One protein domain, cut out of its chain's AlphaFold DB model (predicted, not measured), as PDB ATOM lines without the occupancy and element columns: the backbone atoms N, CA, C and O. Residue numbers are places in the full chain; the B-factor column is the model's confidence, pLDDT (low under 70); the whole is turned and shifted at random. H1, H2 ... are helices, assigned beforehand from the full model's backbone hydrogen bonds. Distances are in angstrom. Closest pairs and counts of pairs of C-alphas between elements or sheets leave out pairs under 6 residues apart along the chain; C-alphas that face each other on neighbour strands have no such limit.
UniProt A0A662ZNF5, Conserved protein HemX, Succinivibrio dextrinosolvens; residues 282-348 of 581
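This is residues 282 to 348 of the 581 residues of the protein "Conserved protein HemX" of Succinivibrio dextrinosolvens (UniProt A0A662ZNF5). Three helices run side by side, up and down along one long axis, as a small bundle; H2 comes between H1 and H3 and touches both, and the three centres make a triangle whose H1 to H3 side is left open. Tight turns fold the chain back twice, and residues 343 to 348 follow H3 as a short tail. The printed part has 67 residues with three named helices, in the order H1, H2, H3, and no named strand; its class is all helix. The whole is compact, with a radius of gyration of the C-alphas of 12.0 A, and a rod in outline, spanning 39 by 18 by 14 A.

H1 holds residues 283 to 302, begins at C-alpha 283 at (188.114, 10.063, 74.076) and is 28.3 A long from first to last C-alpha. H2, residues 306 to 320, is 21.2 A long and begins at C-alpha 306 at (202.825, 32.241, 66.785). H3, residues 326 to 342, is 24.7 A long and ends at C-alpha 342 at (197.278, 35.497, 69.501).

H1 and H2 touch and form a helical hairpin, running opposite ways at a shallow tilt of 13 degrees. Their closest C-alphas are those of Ser 289 and Ala 316, 4.4 A apart. H2 and H3 touch and form a second helical hairpin, opposite ways at a shallow tilt of 19 degrees. Their closest C-alphas are those of Asp 317 and Arg 332, 6.0 A apart. H1 and H3 are only just apart, with their closest C-alphas at 8.3 A. In H1, H2 and H3 every O i to N i+4 pair is within hydrogen-bond range.

The two C-alphas farthest apart are those of Asn 282 and Val 348, 39.7 A. The links H1 to H2 and H2 to H3 are tight, with 3 and 5 residues between the helices. The printed part has no cut. The mean pLDDT of the printed part is 90.2, and no printed residue is under 70.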
ATOM      1  N   ASN A 282     184.933   9.359  71.223       83.44
ATOM      2  CA  ASN A 282     185.383  10.740  71.389       83.44
ATOM      3  C   ASN A 282     186.639  10.891  72.275       83.44
ATOM      4  O   ASN A 282     187.344  11.891  72.144       83.44
ATOM      5  N   ASP A 283     186.989   9.921  73.130       82.19
ATOM      6  CA  ASP A 283     188.114  10.063  74.076       82.19
ATOM      7  C   ASP A 283     189.468  10.264  73.369       82.19
ATOM      8  O   ASP A 283     190.317  11.018  73.849       82.19
ATOM      9  N   TRP A 284     189.684   9.641  72.201       84.56
ATOM     10  CA  TRP A 284     190.919   9.851  71.433       84.56
ATOM     11  C   TRP A 284     190.957  11.227  70.750       84.56
ATOM     12  O   TRP A 284     192.040  11.797  70.607       84.56
ATOM     13  N   LEU A 285     189.798  11.783  70.369       89.06
ATOM     14  CA  LEU A 285     189.690  13.147  69.841       89.06
ATOM     15  C   LEU A 285     190.042  14.160  70.935       89.06
ATOM     16  O   LEU A 285     190.877  15.034  70.699       89.06
ATOM     17  N   VAL A 286     189.490  14.002  72.146       89.62
ATOM     18  CA  VAL A 286     189.832  14.846  73.305       89.62
ATOM     19  C   VAL A 286     191.319  14.723  73.645       89.62
ATOM     20  O   VAL A 286     192.001  15.741  73.751       89.62
ATOM     21  N   ALA A 287     191.863  13.504  73.737       88.44
ATOM     22  CA  ALA A 287     193.274  13.281  74.058       88.44
ATOM     23  C   ALA A 287     194.236  13.863  73.004       88.44
ATOM     24  O   ALA A 287     195.253  14.463  73.358       88.44
ATOM     25  N   LYS A 288     193.911  13.746  71.706       90.00
ATOM     26  CA  LYS A 288     194.699  14.369  70.630       90.00
ATOM     27  C   LYS A 288     194.606  15.898  70.671       90.00
ATOM     28  O   LYS A 288     195.610  16.571  70.453       90.00
ATOM     29  N   SER A 289     193.432  16.444  70.976       93.06
ATOM     30  CA  SER A 289     193.227  17.893  71.101       93.06
ATOM     31  C   SER A 289     193.986  18.465  72.302       93.06
ATOM     32  O   SER A 289     194.643  19.493  72.169       93.06
ATOM     33  N   TYR A 290     194.001  17.752  73.434       92.31
ATOM     34  CA  TYR A 290     194.823  18.090  74.598       92.31
ATOM     35  C   TYR A 290     196.319  18.112  74.262       92.31
ATOM     36  O   TYR A 290     197.014  19.056  74.638       92.31
ATOM     37  N   PHE A 291     196.817  17.107  73.529       92.69
ATOM     38  CA  PHE A 291     198.207  17.093  73.069       92.69
ATOM     39  C   PHE A 291     198.523  18.315  72.197       92.69
ATOM     40  O   PHE A 291     199.535  18.970  72.425       92.69
ATOM     41  N   LEU A 292     197.647  18.664  71.249       94.88
ATOM     42  CA  LEU A 292     197.824  19.838  70.387       94.88
ATOM     43  C   LEU A 292     197.820  21.154  71.179       94.88
ATOM     44  O   LEU A 292     198.684  21.990  70.947       94.88
ATOM     45  N   VAL A 293     196.920  21.333  72.150       94.75
ATOM     46  CA  VAL A 293     196.890  22.542  72.996       94.75
ATOM     47  C   VAL A 293     198.085  22.606  73.958       94.75
ATOM     48  O   VAL A 293     198.670  23.669  74.141       94.75
ATOM     49  N   SER A 294     198.528  21.470  74.500       92.88
ATOM     50  CA  SER A 294     199.764  21.393  75.297       92.88
ATOM     51  C   SER A 294     201.000  21.718  74.452       92.88
ATOM     52  O   SER A 294     201.902  22.423  74.899       92.88
ATOM     53  N   ASN A 295     201.031  21.250  73.203       93.69
ATOM     54  CA  ASN A 295     202.083  21.579  72.250       93.69
ATOM     55  C   ASN A 295     202.038  23.064  71.850       93.69
ATOM     56  O   ASN A 295     203.082  23.699  71.787       93.69
ATOM     57  N   ALA A 296     200.848  23.642  71.666       94.06
ATOM     58  CA  ALA A 296     200.663  25.073  71.431       94.06
ATOM     59  C   ALA A 296     201.214  25.918  72.596       94.06
ATOM     60  O   ALA A 296     201.935  26.881  72.352       94.06
ATOM     61  N   GLN A 297     200.954  25.518  73.847       93.31
ATOM     62  CA  GLN A 297     201.526  26.155  75.038       93.31
ATOM     63  C   GLN A 297     203.058  26.060  75.057       93.31
ATOM     64  O   GLN A 297     203.727  27.065  75.275       93.31
ATOM     65  N   ASN A 298     203.621  24.878  74.795       91.44
ATOM     66  CA  ASN A 298     205.074  24.697  74.745       91.44
ATOM     67  C   ASN A 298     205.710  25.563  73.645       91.44
ATOM     68  O   ASN A 298     206.717  26.225  73.889       91.44
ATOM     69  N   ILE A 299     205.110  25.604  72.451       90.88
ATOM     70  CA  ILE A 299     205.570  26.451  71.343       90.88
ATOM     71  C   ILE A 299     205.522  27.929  71.753       90.88
ATOM     72  O   ILE A 299     206.498  28.624  71.506       90.88
ATOM     73  N   LEU A 300     204.457  28.393  72.416       90.06
ATOM     74  CA  LEU A 300     204.300  29.781  72.872       90.06
ATOM     75  C   LEU A 300     205.332  30.190  73.942       90.06
ATOM     76  O   LEU A 300     205.891  31.289  73.887       90.06
ATOM     77  N   SER A 301     205.603  29.300  74.903       87.25
ATOM     78  CA  SER A 301     206.569  29.544  75.981       87.25
ATOM     79  C   SER A 301     208.025  29.477  75.506       87.25
ATOM     80  O   SER A 301     208.846  30.256  75.984       87.25
ATOM     81  N   PHE A 302     208.361  28.582  74.567       83.25
ATOM     82  CA  PHE A 302     209.749  28.328  74.144       83.25
ATOM     83  C   PHE A 302     210.119  28.872  72.751       83.25
ATOM     84  O   PHE A 302     211.272  28.745  72.341       83.25
ATOM     85  N   SER A 303     209.187  29.469  72.004       77.31
ATOM     86  CA  SER A 303     209.461  30.053  70.684       77.31
ATOM     87  C   SER A 303     208.504  31.194  70.331       77.31
ATOM     88  O   SER A 303     207.359  31.223  70.769       77.31
ATOM     89  N   ASP A 304     208.933  32.098  69.451       74.50
ATOM     90  CA  ASP A 304     208.067  33.155  68.901       74.50
ATOM     91  C   ASP A 304     207.294  32.689  67.641       74.50
ATOM     92  O   ASP A 304     206.827  33.496  66.836       74.50
ATOM     93  N   ASN A 305     207.117  31.372  67.450       84.56
ATOM     94  CA  ASN A 305     206.378  30.805  66.317       84.56
ATOM     95  C   ASN A 305     204.854  30.820  66.556       84.56
ATOM     96  O   ASN A 305     204.213  29.775  66.702       84.56
ATOM     97  N   ILE A 306     204.269  32.022  66.581       88.25
ATOM     98  CA  ILE A 306     202.825  32.241  66.785       88.25
ATOM     99  C   ILE A 306     201.977  31.532  65.712       88.25
ATOM    100  O   ILE A 306     200.907  31.013  66.027       88.25
ATOM    101  N   GLU A 307     202.459  31.420  64.468       89.12
ATOM    102  CA  GLU A 307     201.787  30.649  63.411       89.12
ATOM    103  C   GLU A 307     201.683  29.157  63.776       89.12
ATOM    104  O   GLU A 307     200.616  28.555  63.656       89.12
ATOM    105  N   GLY A 308     202.753  28.576  64.327       90.56
ATOM    106  CA  GLY A 308     202.763  27.221  64.874       90.56
ATOM    107  C   GLY A 308     201.788  27.034  66.042       90.56
ATOM    108  O   GLY A 308     201.087  26.018  66.089       90.56
ATOM    109  N   VAL A 309     201.681  28.012  66.951       93.44
ATOM    110  CA  VAL A 309     200.682  28.003  68.043       93.44
ATOM    111  C   VAL A 309     199.263  28.003  67.461       93.44
ATOM    112  O   VAL A 309     198.458  27.128  67.785       93.44
ATOM    113  N   LEU A 310     198.970  28.932  66.543       94.25
ATOM    114  CA  LEU A 310     197.671  29.067  65.877       94.25
ATOM    115  C   LEU A 310     197.282  27.814  65.077       94.25
ATOM    116  O   LEU A 310     196.121  27.405  65.113       94.25
ATOM    117  N   LEU A 311     198.236  27.172  64.399       95.25
ATOM    118  CA  LEU A 311     198.019  25.922  63.669       95.25
ATOM    119  C   LEU A 311     197.631  24.772  64.610       95.25
ATOM    120  O   LEU A 311     196.687  24.037  64.318       95.25
ATOM    121  N   ASN A 312     198.317  24.629  65.750       95.50
ATOM    122  CA  ASN A 312     197.995  23.599  66.742       95.50
ATOM    123  C   ASN A 312     196.610  23.837  67.372       95.50
ATOM    124  O   ASN A 312     195.817  22.900  67.465       95.50
ATOM    125  N   LEU A 313     196.283  25.083  67.736       96.06
ATOM    126  CA  LEU A 313     194.971  25.448  68.285       96.06
ATOM    127  C   LEU A 313     193.829  25.242  67.274       96.06
ATOM    128  O   LEU A 313     192.787  24.693  67.626       96.06
ATOM    129  N   SER A 314     194.037  25.609  66.008       96.31
ATOM    130  CA  SER A 314     193.069  25.392  64.921       96.31
ATOM    131  C   SER A 314     192.802  23.899  64.670       96.31
ATOM    132  O   SER A 314     191.651  23.472  64.535       96.31
ATOM    133  N   GLN A 315     193.853  23.068  64.687       96.00
ATOM    134  CA  GLN A 315     193.705  21.612  64.607       96.00
ATOM    135  C   GLN A 315     192.987  21.028  65.832       96.00
ATOM    136  O   GLN A 315     192.196  20.100  65.669       96.00
ATOM    137  N   ALA A 316     193.227  21.563  67.034       94.88
ATOM    138  CA  ALA A 316     192.524  21.140  68.242       94.88
ATOM    139  C   ALA A 316     191.020  21.437  68.144       94.88
ATOM    140  O   ALA A 316     190.221  20.517  68.297       94.88
ATOM    141  N   ASP A 317     190.617  22.665  67.794       95.38
ATOM    142  CA  ASP A 317     189.192  22.994  67.637       95.38
ATOM    143  C   ASP A 317     188.504  22.102  66.588       95.38
ATOM    144  O   ASP A 317     187.452  21.518  66.853       95.38
ATOM    145  N   THR A 318     189.158  21.894  65.440       95.31
ATOM    146  CA  THR A 318     188.659  21.051  64.336       95.31
ATOM    147  C   THR A 318     188.378  19.599  64.761       95.31
ATOM    148  O   THR A 318     187.475  18.955  64.223       95.31
ATOM    149  N   LEU A 319     189.133  19.059  65.726       92.06
ATOM    150  CA  LEU A 319     188.891  17.723  66.289       92.06
ATOM    151  C   LEU A 319     187.722  17.721  67.285       92.06
ATOM    152  O   LEU A 319     186.950  16.761  67.308       92.06
ATOM    153  N   LEU A 320     187.574  18.790  68.071       92.81
ATOM    154  CA  LEU A 320     186.520  18.942  69.079       92.81
ATOM    155  C   LEU A 320     185.135  19.248  68.483       92.81
ATOM    156  O   LEU A 320     184.136  18.915  69.111       92.81
ATOM    157  N   VAL A 321     185.045  19.798  67.262       93.31
ATOM    158  CA  VAL A 321     183.778  20.055  66.528       93.31
ATOM    159  C   VAL A 321     182.835  18.839  66.478       93.31
ATOM    160  O   VAL A 321     181.624  19.005  66.361       93.31
ATOM    161  N   LYS A 322     183.365  17.612  66.567       86.88
ATOM    162  CA  LYS A 322     182.585  16.363  66.495       86.88
ATOM    163  C   LYS A 322     182.024  15.888  67.845       86.88
ATOM    164  O   LYS A 322     181.420  14.820  67.889       86.88
ATOM    165  N   ILE A 323     182.256  16.629  68.930       89.31
ATOM    166  CA  ILE A 323     181.966  16.209  70.306       89.31
ATOM    167  C   ILE A 323     180.960  17.176  70.939       89.31
ATOM    168  O   ILE A 323     181.334  18.248  71.411       89.31
ATOM    169  N   ASP A 324     179.688  16.780  70.984       86.00
ATOM    170  CA  ASP A 324     178.639  17.556  71.653       86.00
ATOM    171  C   ASP A 324     178.580  17.225  73.155       86.00
ATOM    172  O   ASP A 324     177.757  16.443  73.629       86.00
ATOM    173  N   GLU A 325     179.525  17.789  73.909       88.00
ATOM    174  CA  GLU A 325     179.556  17.741  75.375       88.00
ATOM    175  C   GLU A 325     179.619  19.174  75.945       88.00
ATOM    176  O   GLU A 325     180.296  20.032  75.378       88.00
ATOM    177  N   PRO A 326     178.993  19.491  77.095       89.38
ATOM    178  CA  PRO A 326     179.082  20.842  77.666       89.38
ATOM    179  C   PRO A 326     180.513  21.269  78.046       89.38
ATOM    180  O   PRO A 326     180.906  22.406  77.791       89.38
ATOM    181  N   ALA A 327     181.319  20.349  78.593       88.81
ATOM    182  CA  ALA A 327     182.742  20.587  78.874       88.81
ATOM    183  C   ALA A 327     183.582  20.672  77.581       88.81
ATOM    184  O   ALA A 327     184.472  21.517  77.486       88.81
ATOM    185  N   ILE A 328     183.211  19.854  76.582       92.25
ATOM    186  CA  ILE A 328     183.418  20.068  75.139       92.25
ATOM    187  C   ILE A 328     183.546  21.552  74.737       92.25
ATOM    188  O   ILE A 328     184.607  22.119  74.467       92.25
ATOM    189  N   ASN A 329     182.377  22.193  74.764       92.69
ATOM    190  CA  ASN A 329     182.133  23.530  74.240       92.69
ATOM    191  C   ASN A 329     182.825  24.644  75.047       92.69
ATOM    192  O   ASN A 329     183.312  25.600  74.446       92.69
ATOM    193  N   GLN A 330     182.970  24.499  76.371       93.50
ATOM    194  CA  GLN A 330     183.750  25.440  77.196       93.50
ATOM    195  C   GLN A 330     185.233  25.486  76.788       93.50
ATOM    196  O   GLN A 330     185.828  26.561  76.711       93.50
ATOM    197  N   ILE A 331     185.828  24.329  76.472       94.50
ATOM    198  CA  ILE A 331     187.209  24.256  75.973       94.50
ATOM    199  C   ILE A 331     187.321  24.901  74.584       94.50
ATOM    200  O   ILE A 331     188.262  25.655  74.341       94.50
ATOM    201  N   ARG A 332     186.348  24.676  73.690       95.19
ATOM    202  CA  ARG A 332     186.312  25.314  72.358       95.19
ATOM    203  C   ARG A 332     186.181  26.841  72.425       95.19
ATOM    204  O   ARG A 332     186.827  27.551  71.654       95.19
ATOM    205  N   GLU A 333     185.401  27.363  73.372       94.56
ATOM    206  CA  GLU A 333     185.290  28.807  73.617       94.56
ATOM    207  C   GLU A 333     186.635  29.409  74.062       94.56
ATOM    208  O   GLU A 333     187.043  30.458  73.561       94.56
ATOM    209  N   ALA A 334     187.365  28.725  74.949       95.44
ATOM    210  CA  ALA A 334     188.699  29.143  75.380       95.44
ATOM    211  C   ALA A 334     189.731  29.084  74.241       95.44
ATOM    212  O   ALA A 334     190.424  30.069  74.011       95.44
ATOM    213  N   ILE A 335     189.760  28.002  73.448       95.50
ATOM    214  CA  ILE A 335     190.603  27.911  72.239       95.50
ATOM    215  C   ILE A 335     190.298  29.072  71.277       95.50
ATOM    216  O   ILE A 335     191.214  29.669  70.713       95.50
ATOM    217  N   SER A 336     189.025  29.442  71.117       95.25
ATOM    218  CA  SER A 336     188.619  30.566  70.263       95.25
ATOM    219  C   SER A 336     189.137  31.914  70.790       95.25
ATOM    220  O   SER A 336     189.633  32.727  70.009       95.25
ATOM    221  N   LYS A 337     189.082  32.144  72.110       93.94
ATOM    222  CA  LYS A 337     189.642  33.343  72.766       93.94
ATOM    223  C   LYS A 337     191.167  33.390  72.678       93.94
ATOM    224  O   LYS A 337     191.717  34.450  72.380       93.94
ATOM    225  N   ASP A 338     191.834  32.254  72.866       94.19
ATOM    226  CA  ASP A 338     193.283  32.108  72.707       94.19
ATOM    227  C   ASP A 338     193.702  32.454  71.261       94.19
ATOM    228  O   ASP A 338     194.562  33.310  71.053       94.19
ATOM    229  N   ILE A 339     193.030  31.883  70.250       94.12
ATOM    230  CA  ILE A 339     193.266  32.170  68.821       94.12
ATOM    231  C   ILE A 339     193.074  33.657  68.496       94.12
ATOM    232  O   ILE A 339     193.893  34.233  67.779       94.12
ATOM    233  N   LEU A 340     192.006  34.291  68.992       92.44
ATOM    234  CA  LEU A 340     191.747  35.718  68.755       92.44
ATOM    235  C   LEU A 340     192.790  36.616  69.432       92.44
ATOM    236  O   LEU A 340     193.206  37.612  68.845       92.44
ATOM    237  N   SER A 341     193.242  36.246  70.633       89.81
ATOM    238  CA  SER A 341     194.266  36.987  71.377       89.81
ATOM    239  C   SER A 341     195.624  36.912  70.677       89.81
ATOM    240  O   SER A 341     196.256  37.940  70.448       89.81
ATOM    241  N   LEU A 342     196.034  35.715  70.245       89.38
ATOM    242  CA  LEU A 342     197.278  35.497  69.501       89.38
ATOM    243  C   LEU A 342     197.272  36.191  68.130       89.38
ATOM    244  O   LEU A 342     198.286  36.750  67.728       89.38
ATOM    245  N   LYS A 343     196.127  36.226  67.433       88.12
ATOM    246  CA  LYS A 343     195.967  36.968  66.165       88.12
ATOM    247  C   LYS A 343     196.035  38.493  66.308       88.12
ATOM    248  O   LYS A 343     196.135  39.174  65.293       88.12
ATOM    249  N   LYS A 344     195.962  39.031  67.530       86.25
ATOM    250  CA  LYS A 344     196.143  40.464  67.809       86.25
ATOM    251  C   LYS A 344     197.623  40.844  67.991       86.25
ATOM    252  O   LYS A 344     197.939  42.029  68.005       86.25
ATOM    253  N   ILE A 345     198.524  39.870  68.145       82.38
ATOM    254  CA  ILE A 345     199.962  40.126  68.288       82.38
ATOM    255  C   ILE A 345     200.518  40.536  66.919       82.38
ATOM    256  O   ILE A 345     200.509  39.747  65.973       82.38
ATOM    257  N   GLU A 346     200.985  41.776  66.815       71.00
ATOM    258  CA  GLU A 346     201.568  42.324  65.591       71.00
ATOM    259  C   GLU A 346     202.966  41.736  65.330       71.00
ATOM    260  O   GLU A 346     203.758  41.533  66.254       71.00
ATOM    261  N   HIS A 347     203.271  41.414  64.070       74.44
ATOM    262  CA  HIS A 347     204.516  40.735  63.716       74.44
ATOM    263  C   HIS A 347     205.638  41.735  63.410       74.44
ATOM    264  O   HIS A 347     205.736  42.266  62.305       74.44
ATOM    265  N   VAL A 348     206.509  41.964  64.392       81.88
ATOM    266  CA  VAL A 348     207.674  42.851  64.265       81.88
ATOM    267  C   VAL A 348     208.740  42.216  63.363       81.88
ATOM    268  O   VAL A 348     209.378  41.237  63.765       81.88
TER     269      VAL A 348